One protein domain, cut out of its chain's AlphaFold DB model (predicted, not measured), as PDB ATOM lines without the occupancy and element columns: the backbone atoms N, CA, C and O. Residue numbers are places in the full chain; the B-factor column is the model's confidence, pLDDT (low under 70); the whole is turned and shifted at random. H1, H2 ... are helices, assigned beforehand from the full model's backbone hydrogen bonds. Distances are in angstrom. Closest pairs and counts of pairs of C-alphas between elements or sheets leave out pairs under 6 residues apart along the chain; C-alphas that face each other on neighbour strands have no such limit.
ATOM      1  N   HIS A  17     -65.500  98.775  21.707       97.75
ATOM      2  CA  HIS A  17     -64.768  99.867  21.079       97.75
ATOM      3  C   HIS A  17     -63.620  99.349  20.207       97.75
ATOM      4  O   HIS A  17     -63.147  98.222  20.343       97.75
ATOM      5  N   CYS A  18     -63.168 100.207  19.298       96.31
ATOM      6  CA  CYS A  18     -61.887 100.076  18.622       96.31
ATOM      7  C   CYS A  18     -61.089 101.360  18.876       96.31
ATOM      8  O   CYS A  18     -61.350 102.050  19.860       96.31
ATOM      9  N   TYR A  19     -60.114 101.687  18.028       96.75
ATOM     10  CA  TYR A  19     -59.342 102.919  18.205       96.75
ATOM     11  C   TYR A  19     -60.176 104.178  17.896       96.75
ATOM     12  O   TYR A  19     -60.226 105.090  18.709       96.75
ATOM     13  N   HIS A  20     -60.894 104.196  16.766       96.62
ATOM     14  CA  HIS A  20     -61.728 105.336  16.348       96.62
ATOM     15  C   HIS A  20     -63.223 105.169  16.650       96.62
ATOM     16  O   HIS A  20     -64.007 106.060  16.362       96.62
ATOM     17  N   GLY A  21     -63.652 104.004  17.141       96.81
ATOM     18  CA  GLY A  21     -65.082 103.693  17.287       96.81
ATOM     19  C   GLY A  21     -65.849 103.520  15.965       96.81
ATOM     20  O   GLY A  21     -67.055 103.313  16.011       96.81
ATOM     21  N   ALA A  22     -65.165 103.554  14.815       96.75
ATOM     22  CA  ALA A  22     -65.760 103.473  13.482       96.75
ATOM     23  C   ALA A  22     -65.807 102.032  12.939       96.75
ATOM     24  O   ALA A  22     -66.784 101.325  13.142       96.75
ATOM     25  N   ASP A  23     -64.743 101.549  12.285       96.94
ATOM     26  CA  ASP A  23     -64.848 100.391  11.377       96.94
ATOM     27  C   ASP A  23     -65.005  99.042  12.096       96.94
ATOM     28  O   ASP A  23     -65.973  98.322  11.877       96.94
ATOM     29  N   ARG A  24     -64.075  98.682  12.996       97.31
ATOM     30  CA  ARG A  24     -64.144  97.400  13.737       97.31
ATOM     31  C   ARG A  24     -65.301  97.373  14.736       97.31
ATOM     32  O   ARG A  24     -65.906  96.322  14.952       97.31
ATOM     33  N   THR A  25     -65.607  98.527  15.333       98.06
ATOM     34  CA  THR A  25     -66.772  98.679  16.212       98.06
ATOM     35  C   THR A  25     -68.049  98.506  15.405       98.06
ATOM     36  O   THR A  25     -68.849  97.634  15.729       98.06
ATOM     37  N   GLY A  26     -68.195  99.265  14.318       98.12
ATOM     38  CA  GLY A  26     -69.335  99.207  13.414       98.12
ATOM     39  C   GLY A  26     -69.546  97.810  12.846       98.12
ATOM     40  O   GLY A  26     -70.668  97.322  12.877       98.12
ATOM     41  N   ALA A  27     -68.482  97.108  12.444       98.12
ATOM     42  CA  ALA A  27     -68.600  95.733  11.966       98.12
ATOM     43  C   ALA A  27     -69.139  94.774  13.042       98.12
ATOM     44  O   ALA A  27     -70.020  93.956  12.776       98.12
ATOM     45  N   SER A  28     -68.641  94.898  14.277       98.00
ATOM     46  CA  SER A  28     -69.107  94.087  15.408       98.00
ATOM     47  C   SER A  28     -70.571  94.382  15.747       98.00
ATOM     48  O   SER A  28     -71.347  93.454  15.976       98.00
ATOM     49  N   VAL A  29     -70.958  95.661  15.742       98.31
ATOM     50  CA  VAL A  29     -72.332  96.109  16.015       98.31
ATOM     51  C   VAL A  29     -73.279  95.680  14.896       98.31
ATOM     52  O   VAL A  29     -74.315  95.098  15.189       98.31
ATOM     53  N   ALA A  30     -72.917  95.851  13.625       98.62
ATOM     54  CA  ALA A  30     -73.739  95.419  12.494       98.62
ATOM     55  C   ALA A  30     -74.001  93.907  12.523       98.62
ATOM     56  O   ALA A  30     -75.127  93.459  12.315       98.62
ATOM     57  N   MET A  31     -72.989  93.102  12.859       98.44
ATOM     58  CA  MET A  31     -73.174  91.659  13.001       98.44
ATOM     59  C   MET A  31     -74.086  91.329  14.198       98.44
ATOM     60  O   MET A  31     -74.887  90.398  14.124       98.44
ATOM     61  N   TYR A  32     -74.031  92.121  15.275       98.19
ATOM     62  CA  TYR A  32     -74.943  91.993  16.410       98.19
ATOM     63  C   TYR A  32     -76.393  92.311  16.004       98.19
ATOM     64  O   TYR A  32     -77.276  91.496  16.281       98.19
ATOM     65  N   ARG A  33     -76.624  93.413  15.266       98.62
ATOM     66  CA  ARG A  33     -77.936  93.779  14.693       98.62
ATOM     67  C   ARG A  33     -78.543  92.619  13.899       98.62
ATOM     68  O   ARG A  33     -79.702  92.267  14.080       98.62
ATOM     69  N   ILE A  34     -77.743  91.985  13.042       98.62
ATOM     70  CA  ILE A  34     -78.193  90.888  12.169       98.62
ATOM     71  C   ILE A  34     -78.505  89.611  12.963       98.62
ATOM     72  O   ILE A  34     -79.471  88.897  12.672       98.62
ATOM     73  N   ILE A  35     -77.651  89.255  13.923       97.56
ATOM     74  CA  ILE A  35     -77.746  87.963  14.612       97.56
ATOM     75  C   ILE A  35     -78.788  87.993  15.725       97.56
ATOM     76  O   ILE A  35     -79.610  87.079  15.786       97.56
ATOM     77  N   PHE A  36     -78.749  89.008  16.585       96.38
ATOM     78  CA  PHE A  36     -79.537  89.044  17.817       96.38
ATOM     79  C   PHE A  36     -80.779  89.921  17.714       96.38
ATOM     80  O   PHE A  36     -81.781  89.618  18.349       96.38
ATOM     81  N   GLU A  37     -80.732  90.980  16.907       97.50
ATOM     82  CA  GLU A  37     -81.879  91.876  16.703       97.50
ATOM     83  C   GLU A  37     -82.619  91.604  15.388       97.50
ATOM     84  O   GLU A  37     -83.623  92.246  15.091       97.50
ATOM     85  N   HIS A  38     -82.140  90.631  14.609       97.81
ATOM     86  CA  HIS A  38     -82.756  90.160  13.370       97.81
ATOM     87  C   HIS A  38     -82.965  91.249  12.306       97.81
ATOM     88  O   HIS A  38     -83.885  91.159  11.494       97.81
ATOM     89  N   TRP A  39     -82.097  92.263  12.277       98.75
ATOM     90  CA  TRP A  39     -82.131  93.270  11.220       98.75
ATOM     91  C   TRP A  39     -81.784  92.663   9.851       98.75
ATOM     92  O   TRP A  39     -80.931  91.768   9.773       98.75
ATOM     93  N   PRO A  40     -82.371  93.186   8.758       98.56
ATOM     94  CA  PRO A  40     -81.868  92.953   7.409       98.56
ATOM     95  C   PRO A  40     -80.391  93.349   7.298       98.56
ATOM     96  O   PRO A  40     -79.955  94.350   7.879       98.56
ATOM     97  N   VAL A  41     -79.617  92.583   6.526       98.50
ATOM     98  CA  VAL A  41     -78.167  92.798   6.370       98.50
ATOM     99  C   VAL A  41     -77.885  94.184   5.797       98.50
ATOM    100  O   VAL A  41     -76.994  94.891   6.263       98.50
ATOM    101  N   GLU A  42     -78.694  94.605   4.832       98.25
ATOM    102  CA  GLU A  42     -78.587  95.889   4.150       98.25
ATOM    103  C   GLU A  42     -78.797  97.054   5.121       98.25
ATOM    104  O   GLU A  42     -78.073  98.048   5.060       98.25
ATOM    105  N   GLN A  43     -79.738  96.919   6.061       98.75
ATOM    106  CA  GLN A  43     -80.015  97.943   7.068       98.75
ATOM    107  C   GLN A  43     -78.860  98.072   8.068       98.75
ATOM    108  O   GLN A  43     -78.441  99.186   8.386       98.75
ATOM    109  N   ALA A  44     -78.305  96.950   8.532       98.75
ATOM    110  CA  ALA A  44     -77.158  96.952   9.440       98.75
ATOM    111  C   ALA A  44     -75.896  97.538   8.776       98.75
ATOM    112  O   ALA A  44     -75.166  98.317   9.389       98.75
ATOM    113  N   LEU A  45     -75.661  97.219   7.499       98.12
ATOM    114  CA  LEU A  45     -74.575  97.807   6.711       98.12
ATOM    115  C   LEU A  45     -74.778  99.309   6.478       98.12
ATOM    116  O   LEU A  45     -73.807 100.069   6.514       98.12
ATOM    117  N   ALA A  46     -76.019  99.747   6.255       98.25
ATOM    118  CA  ALA A  46     -76.336 101.161   6.111       98.25
ATOM    119  C   ALA A  46     -76.060 101.938   7.408       98.25
ATOM    120  O   ALA A  46     -75.429 102.991   7.349       98.25
ATOM    121  N   GLU A  47     -76.445 101.406   8.575       98.56
ATOM    122  CA  GLU A  47     -76.099 101.992   9.881       98.56
ATOM    123  C   GLU A  47     -74.574 102.064  10.062       98.56
ATOM    124  O   GLU A  47     -74.038 103.128  10.373       98.56
ATOM    125  N   MET A  48     -73.861 100.967   9.794       98.00
ATOM    126  CA  MET A  48     -72.402 100.901   9.932       98.00
ATOM    127  C   MET A  48     -71.678 101.965   9.095       98.00
ATOM    128  O   MET A  48     -70.735 102.589   9.579       98.00
ATOM    129  N   LYS A  49     -72.097 102.161   7.838       97.31
ATOM    130  CA  LYS A  49     -71.406 103.048   6.889       97.31
ATOM    131  C   LYS A  49     -71.874 104.493   6.952       97.31
ATOM    132  O   LYS A  49     -71.070 105.404   6.768       97.31
ATOM    133  N   TYR A  50     -73.167 104.703   7.181       97.81
ATOM    134  CA  TYR A  50     -73.825 105.996   6.993       97.81
ATOM    135  C   TYR A  50     -74.537 106.506   8.250       97.81
ATOM    136  O   TYR A  50     -75.094 107.598   8.225       97.81
ATOM    137  N   GLY A  51     -74.472 105.785   9.372       97.12
ATOM    138  CA  GLY A  51     -75.062 106.193  10.652       97.12
ATOM    139  C   GLY A  51     -74.338 107.336  11.378       97.12
ATOM    140  O   GLY A  51     -74.677 107.641  12.514       97.12
ATOM    141  N   GLY A  52     -73.339 107.969  10.751       97.25
ATOM    142  CA  GLY A  52     -72.600 109.096  11.332       97.25
ATOM    143  C   GLY A  52     -71.398 108.711  12.205       97.25
ATOM    144  O   GLY A  52     -70.850 109.566  12.890       97.25
ATOM    145  N   PHE A  53     -70.952 107.450  12.163       96.62
ATOM    146  CA  PHE A  53     -69.847 106.939  12.996       96.62
ATOM    147  C   PHE A  53     -68.446 107.084  12.373       96.62
ATOM    148  O   PHE A  53     -67.469 106.622  12.955       96.62
ATOM    149  N   GLY A  54     -68.330 107.705  11.194       96.25
ATOM    150  CA  GLY A  54     -67.036 107.968  10.548       96.25
ATOM    151  C   GLY A  54     -66.389 106.750   9.879       96.25
ATOM    152  O   GLY A  54     -65.178 106.576   9.975       96.25
ATOM    153  N   PHE A  55     -67.179 105.899   9.214       96.62
ATOM    154  CA  PHE A  55     -66.662 104.763   8.440       96.62
ATOM    155  C   PHE A  55     -65.622 105.203   7.398       96.62
ATOM    156  O   PHE A  55     -65.865 106.142   6.638       96.62
ATOM    157  N   HIS A  56     -64.487 104.500   7.327       96.62
ATOM    158  CA  HIS A  56     -63.423 104.791   6.368       96.62
ATOM    159  C   HIS A  56     -63.650 104.019   5.053       96.62
ATOM    160  O   HIS A  56     -63.500 102.793   5.030       96.62
ATOM    161  N   PRO A  57     -63.904 104.700   3.916       93.56
ATOM    162  CA  PRO A  57     -64.222 104.036   2.644       93.56
ATOM    163  C   PRO A  57     -63.093 103.180   2.055       93.56
ATOM    164  O   PRO A  57     -63.336 102.379   1.157       93.56
ATOM    165  N   ILE A  58     -61.859 103.323   2.556       96.06
ATOM    166  CA  ILE A  58     -60.713 102.496   2.152       96.06
ATOM    167  C   ILE A  58     -60.911 101.009   2.494       96.06
ATOM    168  O   ILE A  58     -60.312 100.140   1.859       96.06
ATOM    169  N   TRP A  59     -61.781 100.687   3.458       93.94
ATOM    170  CA  TRP A  59     -62.086  99.314   3.863       93.94
ATOM    171  C   TRP A  59     -63.101  98.637   2.937       93.94
ATOM    172  O   TRP A  59     -64.174  98.209   3.354       93.94
ATOM    173  N   VAL A  60     -62.733  98.484   1.669       90.88
ATOM    174  CA  VAL A  60     -63.601  97.932   0.612       90.88
ATOM    175  C   VAL A  60     -64.051  96.486   0.861       90.88
ATOM    176  O   VAL A  60     -65.096  96.068   0.377       90.88
ATOM    177  N   ASN A  61     -63.291  95.723   1.652       93.31
ATOM    178  CA  ASN A  61     -63.573  94.312   1.929       93.31
ATOM    179  C   ASN A  61     -64.459  94.087   3.161       93.31
ATOM    180  O   ASN A  61     -64.802  92.941   3.448       93.31
ATOM    181  N   ILE A  62     -64.832  95.138   3.901       95.12
ATOM    182  CA  ILE A  62     -65.597  94.983   5.149       95.12
ATOM    183  C   ILE A  62     -66.966  94.335   4.906       95.12
ATOM    184  O   ILE A  62     -67.422  93.531   5.713       95.12
ATOM    185  N   ASP A  63     -67.573  94.595   3.746       94.25
ATOM    186  CA  ASP A  63     -68.863  94.026   3.353       94.25
ATOM    187  C   ASP A  63     -68.802  92.509   3.194       94.25
ATOM    188  O   ASP A  63     -69.782  91.810   3.450       94.25
ATOM    189  N   ALA A  64     -67.636  91.970   2.815       96.62
ATOM    190  CA  ALA A  64     -67.462  90.534   2.643       96.62
ATOM    191  C   ALA A  64     -67.639  89.766   3.964       96.62
ATOM    192  O   ALA A  64     -68.004  88.591   3.940       96.62
ATOM    193  N   LEU A  65     -67.461  90.422   5.117       97.06
ATOM    194  CA  LEU A  65     -67.736  89.830   6.431       97.06
ATOM    195  C   LEU A  65     -69.221  89.482   6.620       97.06
ATOM    196  O   LEU A  65     -69.544  88.591   7.400       97.06
ATOM    197  N   PHE A  66     -70.113  90.145   5.883       98.12
ATOM    198  CA  PHE A  66     -71.567  90.019   6.003       98.12
ATOM    199  C   PHE A  66     -72.191  89.144   4.921       98.12
ATOM    200  O   PHE A  66     -73.409  89.126   4.756       98.12
ATOM    201  N   ARG A  67     -71.376  88.395   4.173       98.25
ATOM    202  CA  ARG A  67     -71.911  87.409   3.235       98.25
ATOM    203  C   ARG A  67     -72.725  86.337   3.976       98.25
ATOM    204  O   ARG A  67     -72.386  86.005   5.120       98.25
ATOM    205  N   PRO A  68     -73.770  85.766   3.349       98.25
ATOM    206  CA  PRO A  68     -74.647  84.792   3.997       98.25
ATOM    207  C   PRO A  68     -73.906  83.608   4.629       98.25
ATOM    208  O   PRO A  68     -74.274  83.164   5.717       98.25
ATOM    209  N   GLU A  69     -72.841  83.120   3.990       97.94
ATOM    210  CA  GLU A  69     -71.999  82.037   4.496       97.94
ATOM    211  C   GLU A  69     -71.309  82.391   5.819       97.94
ATOM    212  O   GLU A  69     -71.293  81.568   6.735       97.94
ATOM    213  N   ASN A  70     -70.830  83.627   5.966       97.81
ATOM    214  CA  ASN A  70     -70.155  84.098   7.175       97.81
ATOM    215  C   ASN A  70     -71.155  84.309   8.313       97.81
ATOM    216  O   ASN A  70     -70.913  83.873   9.436       97.81
ATOM    217  N   ILE A  71     -72.321  84.895   8.023       98.06
ATOM    218  CA  ILE A  71     -73.403  85.041   9.009       98.06
ATOM    219  C   ILE A  71     -73.857  83.662   9.499       98.06
ATOM    220  O   ILE A  71     -74.011  83.442  10.704       98.06
ATOM    221  N   LYS A  72     -74.055  82.714   8.575       97.31
ATOM    222  CA  LYS A  72     -74.414  81.331   8.904       97.31
ATOM    223  C   LYS A  72     -73.343  80.680   9.776       97.31
ATOM    224  O   LYS A  72     -73.695  80.069  10.783       97.31
ATOM    225  N   TRP A  73     -72.070  80.836   9.422       96.19
ATOM    226  CA  TRP A  73     -70.957  80.298  10.198       96.19
ATOM    227  C   TRP A  73     -70.929  80.870  11.621       96.19
ATOM    228  O   TRP A  73     -70.866  80.103  12.575       96.19
ATOM    229  N   ILE A  74     -71.087  82.187  11.800       95.12
ATOM    230  CA  ILE A  74     -71.118  82.792  13.143       95.12
ATOM    231  C   ILE A  74     -72.301  82.257  13.954       95.12
ATOM    232  O   ILE A  74     -72.123  81.895  15.114       95.12
ATOM    233  N   ARG A  75     -73.498  82.148  13.361       95.44
ATOM    234  CA  ARG A  75     -74.657  81.543  14.043       95.44
ATOM    235  C   ARG A  75     -74.355  80.116  14.506       95.44
ATOM    236  O   ARG A  75     -74.676  79.773  15.637       95.44
ATOM    237  N   GLN A  76     -73.694  79.312  13.672       94.94
ATOM    238  CA  GLN A  76     -73.285  77.955  14.038       94.94
ATOM    239  C   GLN A  76     -72.298  77.945  15.211       94.94
ATOM    240  O   GLN A  76     -72.504  77.179  16.143       94.94
ATOM    241  N   GLN A  77     -71.294  78.825  15.207       92.88
ATOM    242  CA  GLN A  77     -70.317  78.942  16.301       92.88
ATOM    243  C   GLN A  77     -70.928  79.442  17.619       92.88
ATOM    244  O   GLN A  77     -70.390  79.195  18.696       92.88
ATOM    245  N   LEU A  78     -72.042  80.176  17.557       92.12
ATOM    246  CA  LEU A  78     -72.773  80.602  18.751       92.12
ATOM    247  C   LEU A  78     -73.676  79.499  19.311       92.12
ATOM    248  O   LEU A  78     -73.842  79.431  20.524       92.12
ATOM    249  N   SER A  79     -74.237  78.642  18.454       88.62
ATOM    250  CA  SER A  79     -75.035  77.490  18.892       88.62
ATOM    251  C   SER A  79     -74.170  76.334  19.393       88.62
ATOM    252  O   SER A  79     -74.511  75.707  20.388       88.62
ATOM    253  N   ASN A  80     -73.052  76.079  18.711       83.31
ATOM    254  CA  ASN A  80     -72.080  75.039  19.024       83.31
ATOM    255  C   ASN A  80     -70.688  75.686  19.059       83.31
ATOM    256  O   ASN A  80     -70.017  75.720  18.023       83.31
TER     257      ASN A  80
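What this domain is: This is residues 17 to 80 of the 83 residues of the protein "TYR_PHOSPHATASE_2 domain-containing protein" of Acinetobacter indicus CIP 110367 (UniProt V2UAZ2). Two helices, H1 and H2, form a hairpin, with short H3 over the hairpin near both; H4 stands steeply to H1 at one end of the long axis, near the end of H1. The printed part has 64 residues with four named helices, H1 to H4 in order, and no named strand: all helix. It is compact, radius of gyration of the C-alphas 11.6 A, and elongated, 33 by 20 by 18 A.

How they stand to each other: H1, residues 23 to 36, and H2, residues 41 to 50, touch as a hairpin at a shallow tilt of 28 degrees, opposite ways; the closest C-alphas, of Ala 30 and Ala 44, are 4.8 A apart. H3, residues 62 to 66, is close to H1 but not clearly touching, the closest C-alphas, of Met 31 and Phe 66, being 7.4 A apart. H4, residues 68 to 79, only just touches H1, with 3 pairs of C-alphas within 8 A, through residues 71 to 75 and residues 31 to 35 of H1 alone; the closest C-alphas, of Ile 35 and Arg 75, are 7.1 A apart. H2 and H4 are apart. In H1, H2 and H4 every O i to N i+4 pair is within hydrogen-bond range; in H3 0 of 1 is, beside 2 of 2 O i to N i+3 pairs.

Where its parts are: H1 begins at C-alpha 23 (-64.848, 100.391, 11.377) and is 19.6 A long; H2 is 13.9 A, H3 7.8 A. H4, 16.6 A, ends at C-alpha 79 (-75.035, 77.490, 18.892).

The domain as a whole: The C-alphas farthest apart, of Gly 52 and Asn 80, are 34.9 A apart. The printed part has no cut, the link from H2 to H3 is long, and no printed residue is under 70 in pLDDT.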